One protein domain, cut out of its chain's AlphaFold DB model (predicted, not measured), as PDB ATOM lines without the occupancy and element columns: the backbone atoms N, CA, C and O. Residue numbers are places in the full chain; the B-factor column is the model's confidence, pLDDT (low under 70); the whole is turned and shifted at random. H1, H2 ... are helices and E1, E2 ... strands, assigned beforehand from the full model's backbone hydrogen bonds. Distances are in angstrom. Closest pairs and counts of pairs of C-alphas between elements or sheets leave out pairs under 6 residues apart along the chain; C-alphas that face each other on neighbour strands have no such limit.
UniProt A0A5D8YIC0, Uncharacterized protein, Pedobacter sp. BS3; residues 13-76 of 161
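Overview. This is residues 13 to 76 of the 161 residues of an uncharacterized protein of Pedobacter sp. BS3 (UniProt A0A5D8YIC0). Little regular structure is present: a wound coil of loops, residues 13 to 47, packs beside one small hairpin, E1 and E2, and a tail sticks out at residues 70 to 76, ending in the short helix H1. The 64 printed residues hold 19 in named elements, in the order E1, E2, H1, class mixed; the two-strand sheet E1 - E2 is antiparallel. The whole is compact, radius of gyration of the C-alphas 11.6 A, spanning 33 by 31 by 21 A.

Along the chain. After residues 13 to 47, E1 covers residues 48 to 53, 14.1 A long, from C-alpha 48 at (40.073, -6.081, 30.624). E2 covers residues 58 to 65, 16.7 A, and bends by 86 degrees at residue 62. H1 covers residues 72 to 76, 6.2 A, ending at C-alpha 76 (48.764, -10.714, 8.007).

Arrangement. The hairpin E1 and E2 is antiparallel at 143 degrees; N 53 and O 58 are 2.8 A apart, within hydrogen-bond range. H1 has its O i to N i+4 pair within range. E1 and H1 are apart.

Size, cuts and confidence. The C-alphas farthest apart, Ala 28 and Arg 74, are 34.0 A apart. The printed part has no cut and no long link. pLDDT is under 70 at residues 17 to 19, 28 to 29, 35, 37 and 71 to 73.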
ATOM      1  N   GLY A  13      34.244  -6.158  19.469       76.12
ATOM      2  CA  GLY A  13      35.051  -7.369  19.405       76.12
ATOM      3  C   GLY A  13      34.221  -8.640  19.216       76.12
ATOM      4  O   GLY A  13      33.029  -8.609  18.919       76.12
ATOM      5  N   GLN A  14      34.854  -9.800  19.388       78.06
ATOM      6  CA  GLN A  14      34.202 -11.099  19.202       78.06
ATOM      7  C   GLN A  14      32.961 -11.266  20.105       78.06
ATOM      8  O   GLN A  14      33.066 -11.213  21.329       78.06
ATOM      9  N   GLY A  15      31.798 -11.540  19.504       75.75
ATOM     10  CA  GLY A  15      30.554 -11.821  20.221       75.75
ATOM     11  C   GLY A  15      29.282 -11.512  19.423       75.75
ATOM     12  O   GLY A  15      29.309 -11.181  18.234       75.75
ATOM     13  N   LEU A  16      28.143 -11.691  20.089       71.19
ATOM     14  CA  LEU A  16      26.812 -11.389  19.562       71.19
ATOM     15  C   LEU A  16      26.305 -10.078  20.156       71.19
ATOM     16  O   LEU A  16      26.611  -9.765  21.309       71.19
ATOM     17  N   THR A  17      25.471  -9.378  19.391       69.38
ATOM     18  CA  THR A  17      24.819  -8.140  19.819       69.38
ATOM     19  C   THR A  17      24.121  -8.336  21.166       69.38
ATOM     20  O   THR A  17      23.326  -9.260  21.331       69.38
ATOM     21  N   GLY A  18      24.427  -7.464  22.130       66.75
ATOM     22  CA  GLY A  18      23.868  -7.502  23.488       66.75
ATOM     23  C   GLY A  18      24.694  -8.286  24.514       66.75
ATOM     24  O   GLY A  18      24.327  -8.297  25.688       66.75
ATOM     25  N   ASN A  19      25.808  -8.914  24.115       68.56
ATOM     26  CA  ASN A  19      26.735  -9.546  25.050       68.56
ATOM     27  C   ASN A  19      27.906  -8.607  25.383       68.56
ATOM     28  O   ASN A  19      28.778  -8.368  24.553       68.56
ATOM     29  N   ASN A  20      27.937  -8.116  26.623       72.38
ATOM     30  CA  ASN A  20      28.937  -7.157  27.101       72.38
ATOM     31  C   ASN A  20      30.155  -7.827  27.763       72.38
ATOM     32  O   ASN A  20      30.868  -7.162  28.507       72.38
ATOM     33  N   TYR A  21      30.376  -9.130  27.557       78.50
ATOM     34  CA  TYR A  21      31.452  -9.868  28.224       78.50
ATOM     35  C   TYR A  21      32.195 -10.829  27.287       78.50
ATOM     36  O   TYR A  21      31.586 -11.618  26.558       78.50
ATOM     37  N   TYR A  22      33.528 -10.819  27.371       80.19
ATOM     38  CA  TYR A  22      34.407 -11.748  26.664       80.19
ATOM     39  C   TYR A  22      35.298 -12.553  27.627       80.19
ATOM     40  O   TYR A  22      35.852 -12.016  28.583       80.19
ATOM     41  N   SER A  23      35.481 -13.851  27.368       78.38
ATOM     42  CA  SER A  23      36.470 -14.687  28.061       78.38
ATOM     43  C   SER A  23      36.940 -15.832  27.176       78.38
ATOM     44  O   SER A  23      36.123 -16.598  26.655       78.38
ATOM     45  N   TYR A  24      38.260 -15.986  27.057       72.88
ATOM     46  CA  TYR A  24      38.899 -17.157  26.473       72.88
ATOM     47  C   TYR A  24      38.947 -18.290  27.509       72.88
ATOM     48  O   TYR A  24      39.789 -18.301  28.405       72.88
ATOM     49  N   GLY A  25      38.043 -19.261  27.379       75.50
ATOM     50  CA  GLY A  25      37.908 -20.360  28.338       75.50
ATOM     51  C   GLY A  25      37.095 -19.980  29.578       75.50
ATOM     52  O   GLY A  25      36.659 -18.836  29.739       75.50
ATOM     53  N   ASN A  26      36.848 -20.970  30.441       76.25
ATOM     54  CA  ASN A  26      36.227 -20.728  31.741       76.25
ATOM     55  C   ASN A  26      37.265 -20.079  32.653       76.25
ATOM     56  O   ASN A  26      38.313 -20.669  32.914       76.25
ATOM     57  N   THR A  27      36.971 -18.878  33.129       71.38
ATOM     58  CA  THR A  27      37.882 -18.098  33.968       71.38
ATOM     59  C   THR A  27      37.179 -17.674  35.249       71.38
ATOM     60  O   THR A  27      35.962 -17.802  35.380       71.38
ATOM     61  N   ALA A  28      37.930 -17.121  36.204       66.44
ATOM     62  CA  ALA A  28      37.356 -16.578  37.437       66.44
ATOM     63  C   ALA A  28      36.330 -15.450  37.186       66.44
ATOM     64  O   ALA A  28      35.545 -15.128  38.073       66.44
ATOM     65  N   GLY A  29      36.334 -14.844  35.989       63.50
ATOM     66  CA  GLY A  29      35.394 -13.794  35.592       63.50
ATOM     67  C   GLY A  29      34.080 -14.288  34.980       63.50
ATOM     68  O   GLY A  29      33.168 -13.479  34.836       63.50
ATOM     69  N   GLY A  30      33.961 -15.571  34.615       71.81
ATOM     70  CA  GLY A  30      32.750 -16.112  33.994       71.81
ATOM     71  C   GLY A  30      32.994 -17.281  33.035       71.81
ATOM     72  O   GLY A  30      34.118 -17.753  32.845       71.81
ATOM     73  N   ALA A  31      31.905 -17.752  32.424       74.31
ATOM     74  CA  ALA A  31      31.935 -18.828  31.438       74.31
ATOM     75  C   ALA A  31      32.632 -18.397  30.135       74.31
ATOM     76  O   ALA A  31      32.656 -17.218  29.779       74.31
ATOM     77  N   ASN A  32      33.173 -19.380  29.415       74.88
ATOM     78  CA  ASN A  32      33.777 -19.184  28.103       74.88
ATOM     79  C   ASN A  32      32.777 -18.585  27.099       74.88
ATOM     80  O   ASN A  32      31.706 -19.154  26.884       74.88
ATOM     81  N   THR A  33      33.153 -17.497  26.428       72.75
ATOM     82  CA  THR A  33      32.362 -16.891  25.338       72.75
ATOM     83  C   THR A  33      33.080 -16.927  23.985       72.75
ATOM     84  O   THR A  33      32.570 -16.419  22.984       72.75
ATOM     85  N   ARG A  34      34.247 -17.584  23.910       70.31
ATOM     86  CA  ARG A  34      34.953 -17.858  22.654       70.31
ATOM     87  C   ARG A  34      34.138 -18.779  21.741       70.31
ATOM     88  O   ARG A  34      33.492 -19.715  22.196       70.31
ATOM     89  N   GLY A  35      34.274 -18.575  20.429       63.66
ATOM     90  CA  GLY A  35      33.738 -19.473  19.392       63.66
ATOM     91  C   GLY A  35      32.630 -18.853  18.547       63.66
ATOM     92  O   GLY A  35      32.172 -19.460  17.586       63.66
ATOM     93  N   ILE A  36      32.237 -17.622  18.861       70.38
ATOM     94  CA  ILE A  36      31.327 -16.828  18.041       70.38
ATOM     95  C   ILE A  36      32.142 -16.194  16.906       70.38
ATOM     96  O   ILE A  36      33.101 -15.482  17.177       70.38
ATOM     97  N   SER A  37      31.801 -16.455  15.643       64.62
ATOM     98  CA  SER A  37      32.480 -15.860  14.473       64.62
ATOM     99  C   SER A  37      32.037 -14.422  14.166       64.62
ATOM    100  O   SER A  37      32.587 -13.781  13.276       64.62
ATOM    101  N   SER A  38      31.044 -13.913  14.899       71.81
ATOM    102  CA  SER A  38      30.549 -12.539  14.818       71.81
ATOM    103  C   SER A  38      31.440 -11.575  15.605       71.81
ATOM    104  O   SER A  38      31.943 -11.914  16.677       71.81
ATOM    105  N   ALA A  39      31.596 -10.359  15.082       71.69
ATOM    106  CA  ALA A  39      32.359  -9.274  15.695       71.69
ATOM    107  C   ALA A  39      31.457  -8.228  16.385       71.69
ATOM    108  O   ALA A  39      31.863  -7.096  16.562       71.69
ATOM    109  N   TRP A  40      30.228  -8.577  16.769       77.94
ATOM    110  CA  TRP A  40      29.261  -7.660  17.401       77.94
ATOM    111  C   TRP A  40      29.157  -7.845  18.926       77.94
ATOM    112  O   TRP A  40      28.074  -7.720  19.492       77.94
ATOM    113  N   GLY A  41      30.253  -8.243  19.575       80.00
ATOM    114  CA  GLY A  41      30.339  -8.489  21.017       80.00
ATOM    115  C   GLY A  41      30.618  -7.225  21.838       80.00
ATOM    116  O   GLY A  41      30.174  -6.146  21.453       80.00
ATOM    117  N   PRO A  42      31.354  -7.322  22.963       79.44
ATOM    118  CA  PRO A  42      31.659  -6.155  23.781       79.44
ATOM    119  C   PRO A  42      32.458  -5.111  22.996       79.44
ATOM    120  O   PRO A  42      33.400  -5.443  22.265       79.44
ATOM    121  N   GLU A  43      32.072  -3.851  23.180       81.69
ATOM    122  CA  GLU A  43      32.739  -2.684  22.609       81.69
ATOM    123  C   GLU A  43      34.192  -2.585  23.090       81.69
ATOM    124  O   GLU A  43      34.508  -2.881  24.248       81.69
ATOM    125  N   PHE A  44      35.085  -2.124  22.216       80.75
ATOM    126  CA  PHE A  44      36.477  -1.830  22.552       80.75
ATOM    127  C   PHE A  44      36.609  -0.539  23.379       80.75
ATOM    128  O   PHE A  44      37.204   0.446  22.952       80.75
ATOM    129  N   ALA A  45      36.079  -0.557  24.602       80.19
ATOM    130  CA  ALA A  45      36.082   0.570  25.538       80.19
ATOM    131  C   ALA A  45      37.218   0.500  26.588       80.19
ATOM    132  O   ALA A  45      37.121   1.106  27.654       80.19
ATOM    133  N   GLY A  46      38.279  -0.281  26.337       76.81
ATOM    134  CA  GLY A  46      39.407  -0.450  27.271       76.81
ATOM    135  C   GLY A  46      39.136  -1.411  28.437       76.81
ATOM    136  O   GLY A  46      39.850  -1.407  29.438       76.81
ATOM    137  N   GLN A  47      38.099  -2.240  28.316       85.38
ATOM    138  CA  GLN A  47      37.764  -3.302  29.267       85.38
ATOM    139  C   GLN A  47      38.894  -4.342  29.337       85.38
ATOM    140  O   GLN A  47      39.648  -4.504  28.385       85.38
ATOM    141  N   MET A  48      39.016  -5.077  30.442       84.44
ATOM    142  CA  MET A  48      40.073  -6.081  30.624       84.44
ATOM    143  C   MET A  48      39.467  -7.488  30.592       84.44
ATOM    144  O   MET A  48      38.690  -7.834  31.486       84.44
ATOM    145  N   TYR A  49      39.853  -8.309  29.613       83.75
ATOM    146  CA  TYR A  49      39.359  -9.685  29.455       83.75
ATOM    147  C   TYR A  49      40.491 -10.703  29.416       83.75
ATOM    148  O   TYR A  49      41.622 -10.390  29.055       83.75
ATOM    149  N   TYR A  50      40.171 -11.951  29.752       81.94
ATOM    150  CA  TYR A  50      41.060 -13.075  29.477       81.94
ATOM    151  C   TYR A  50      41.008 -13.379  27.979       81.94
ATOM    152  O   TYR A  50      39.960 -13.771  27.463       81.94
ATOM    153  N   GLN A  51      42.117 -13.156  27.279       82.19
ATOM    154  CA  GLN A  51      42.221 -13.311  25.827       82.19
ATOM    155  C   GLN A  51      43.153 -14.466  25.459       82.19
ATOM    156  O   GLN A  51      43.808 -15.049  26.319       82.19
ATOM    157  N   TYR A  52      43.186 -14.828  24.177       80.75
ATOM    158  CA  TYR A  52      44.131 -15.818  23.668       80.75
ATOM    159  C   TYR A  52      45.576 -15.332  23.828       80.75
ATOM    160  O   TYR A  52      45.884 -14.198  23.465       80.75
ATOM    161  N   ASP A  53      46.452 -16.204  24.318       80.19
ATOM    162  CA  ASP A  53      47.891 -15.979  24.364       80.19
ATOM    163  C   ASP A  53      48.573 -16.715  23.190       80.19
ATOM    164  O   ASP A  53      48.586 -17.953  23.161       80.19
ATOM    165  N   PRO A  54      49.157 -15.982  22.222       74.50
ATOM    166  CA  PRO A  54      49.815 -16.579  21.064       74.50
ATOM    167  C   PRO A  54      51.127 -17.304  21.405       74.50
ATOM    168  O   PRO A  54      51.585 -18.107  20.598       74.50
ATOM    169  N   VAL A  55      51.742 -17.056  22.568       79.75
ATOM    170  CA  VAL A  55      52.995 -17.718  22.974       79.75
ATOM    171  C   VAL A  55      52.698 -19.105  23.530       79.75
ATOM    172  O   VAL A  55      53.262 -20.107  23.088       79.75
ATOM    173  N   THR A  56      51.774 -19.180  24.487       80.25
ATOM    174  CA  THR A  56      51.406 -20.446  25.138       80.25
ATOM    175  C   THR A  56      50.353 -21.233  24.363       80.25
ATOM    176  O   THR A  56      50.104 -22.390  24.685       80.25
ATOM    177  N   HIS A  57      49.749 -20.632  23.333       75.75
ATOM    178  CA  HIS A  57      48.636 -21.187  22.561       75.75
ATOM    179  C   HIS A  57      47.406 -21.538  23.423       75.75
ATOM    180  O   HIS A  57      46.582 -22.375  23.042       75.75
ATOM    181  N   THR A  58      47.252 -20.883  24.578       76.62
ATOM    182  CA  THR A  58      46.151 -21.102  25.531       76.62
ATOM    183  C   THR A  58      45.460 -19.789  25.904       76.62
ATOM    184  O   THR A  58      45.671 -18.767  25.256       76.62
ATOM    185  N   GLY A  59      44.552 -19.810  26.883       76.12
ATOM    186  CA  GLY A  59      44.027 -18.572  27.460       76.12
ATOM    187  C   GLY A  59      45.102 -17.909  28.309       76.12
ATOM    188  O   GLY A  59      45.742 -18.588  29.110       76.12
ATOM    189  N   GLY A  60      45.295 -16.602  28.141       75.75
ATOM    190  CA  GLY A  60      46.215 -15.834  28.969       75.75
ATOM    191  C   GLY A  60      45.867 -15.971  30.452       75.75
ATOM    192  O   GLY A  60      44.694 -15.968  30.827       75.75
ATOM    193  N   ALA A  61      46.892 -16.092  31.296       75.56
ATOM    194  CA  ALA A  61      46.724 -16.186  32.748       75.56
ATOM    195  C   ALA A  61      46.254 -14.861  33.379       75.56
ATOM    196  O   ALA A  61      45.671 -14.859  34.460       75.56
ATOM    197  N   GLU A  62      46.473 -13.748  32.677       80.94
ATOM    198  CA  GLU A  62      46.131 -12.395  33.098       80.94
ATOM    199  C   GLU A  62      45.121 -11.766  32.136       80.94
ATOM    200  O   GLU A  62      45.056 -12.106  30.950       80.94
ATOM    201  N   ARG A  63      44.336 -10.813  32.647       81.06
ATOM    202  CA  ARG A  63      43.433 -10.029  31.800       81.06
ATOM    203  C   ARG A  63      44.245  -9.020  30.994       81.06
ATOM    204  O   ARG A  63      45.023  -8.260  31.563       81.06
ATOM    205  N   THR A  64      44.017  -8.968  29.692       82.31
ATOM    206  CA  THR A  64      44.647  -8.003  28.787       82.31
ATOM    207  C   THR A  64      43.621  -6.988  28.275       82.31
ATOM    208  O   THR A  64      42.423  -7.304  28.222       82.31
ATOM    209  N   PRO A  65      44.057  -5.769  27.894       84.38
ATOM    210  CA  PRO A  65      43.167  -4.746  27.356       84.38
ATOM    211  C   PRO A  65      42.413  -5.224  26.115       84.38
ATOM    212  O   PRO A  65      43.002  -5.737  25.161       84.38
ATOM    213  N   TRP A  66      41.099  -5.034  26.125       83.62
ATOM    214  CA  TRP A  66      40.208  -5.249  24.997       83.62
ATOM    215  C   TRP A  66      40.239  -4.012  24.112       83.62
ATOM    216  O   TRP A  66      39.534  -3.029  24.350       83.62
ATOM    217  N   ILE A  67      41.110  -4.060  23.112       83.44
ATOM    218  CA  ILE A  67      41.333  -2.977  22.160       83.44
ATOM    219  C   ILE A  67      41.213  -3.504  20.735       83.44
ATOM    220  O   ILE A  67      41.525  -4.664  20.455       83.44
ATOM    221  N   ALA A  68      40.782  -2.634  19.827       78.06
ATOM    222  CA  ALA A  68      40.814  -2.935  18.411       78.06
ATOM    223  C   ALA A  68      42.258  -2.901  17.897       78.06
ATOM    224  O   ALA A  68      43.032  -2.008  18.241       78.06
ATOM    225  N   TYR A  69      42.593  -3.844  17.018       75.88
ATOM    226  CA  TYR A  69      43.856  -3.860  16.287       75.88
ATOM    227  C   TYR A  69      43.585  -3.497  14.822       75.88
ATOM    228  O   TYR A  69      43.408  -4.397  13.992       75.88
ATOM    229  N   PRO A  70      43.482  -2.196  14.487       73.50
ATOM    230  CA  PRO A  70      43.221  -1.769  13.122       73.50
ATOM    231  C   PRO A  70      44.328  -2.256  12.187       73.50
ATOM    232  O   PRO A  70      45.508  -2.151  12.502       73.50
ATOM    233  N   GLY A  71      43.945  -2.802  11.032       68.06
ATOM    234  CA  GLY A  71      44.892  -3.287  10.024       68.06
ATOM    235  C   GLY A  71      45.435  -4.705  10.228       68.06
ATOM    236  O   GLY A  71      46.018  -5.232   9.289       68.06
ATOM    237  N   ASN A  72      45.165  -5.379  11.351       68.94
ATOM    238  CA  ASN A  72      45.684  -6.727  11.640       68.94
ATOM    239  C   ASN A  72      45.432  -7.772  10.531       68.94
ATOM    240  O   ASN A  72      46.295  -8.599  10.249       68.94
ATOM    241  N   VAL A  73      44.268  -7.727   9.876       69.38
ATOM    242  CA  VAL A  73      43.938  -8.619   8.756       69.38
ATOM    243  C   VAL A  73      44.776  -8.287   7.526       69.38
ATOM    244  O   VAL A  73      45.235  -9.193   6.841       69.38
ATOM    245  N   ARG A  74      44.994  -7.000   7.240       70.06
ATOM    246  CA  ARG A  74      45.824  -6.563   6.111       70.06
ATOM    247  C   ARG A  74      47.292  -6.895   6.356       70.06
ATOM    248  O   ARG A  74      47.959  -7.356   5.442       70.06
ATOM    249  N   ASP A  75      47.757  -6.687   7.581       73.25
ATOM    250  CA  ASP A  75      49.152  -6.877   7.975       73.25
ATOM    251  C   ASP A  75      49.526  -8.368   8.094       73.25
ATOM    252  O   ASP A  75      50.705  -8.706   8.115       73.25
ATOM    253  N   PHE A  76      48.538  -9.272   8.121       74.00
ATOM    254  CA  PHE A  76      48.764 -10.714   8.007       74.00
ATOM    255  C   PHE A  76      49.193 -11.146   6.596       74.00
ATOM    256  O   PHE A  76      49.896 -12.146   6.459       74.00
TER     257      PHE A  76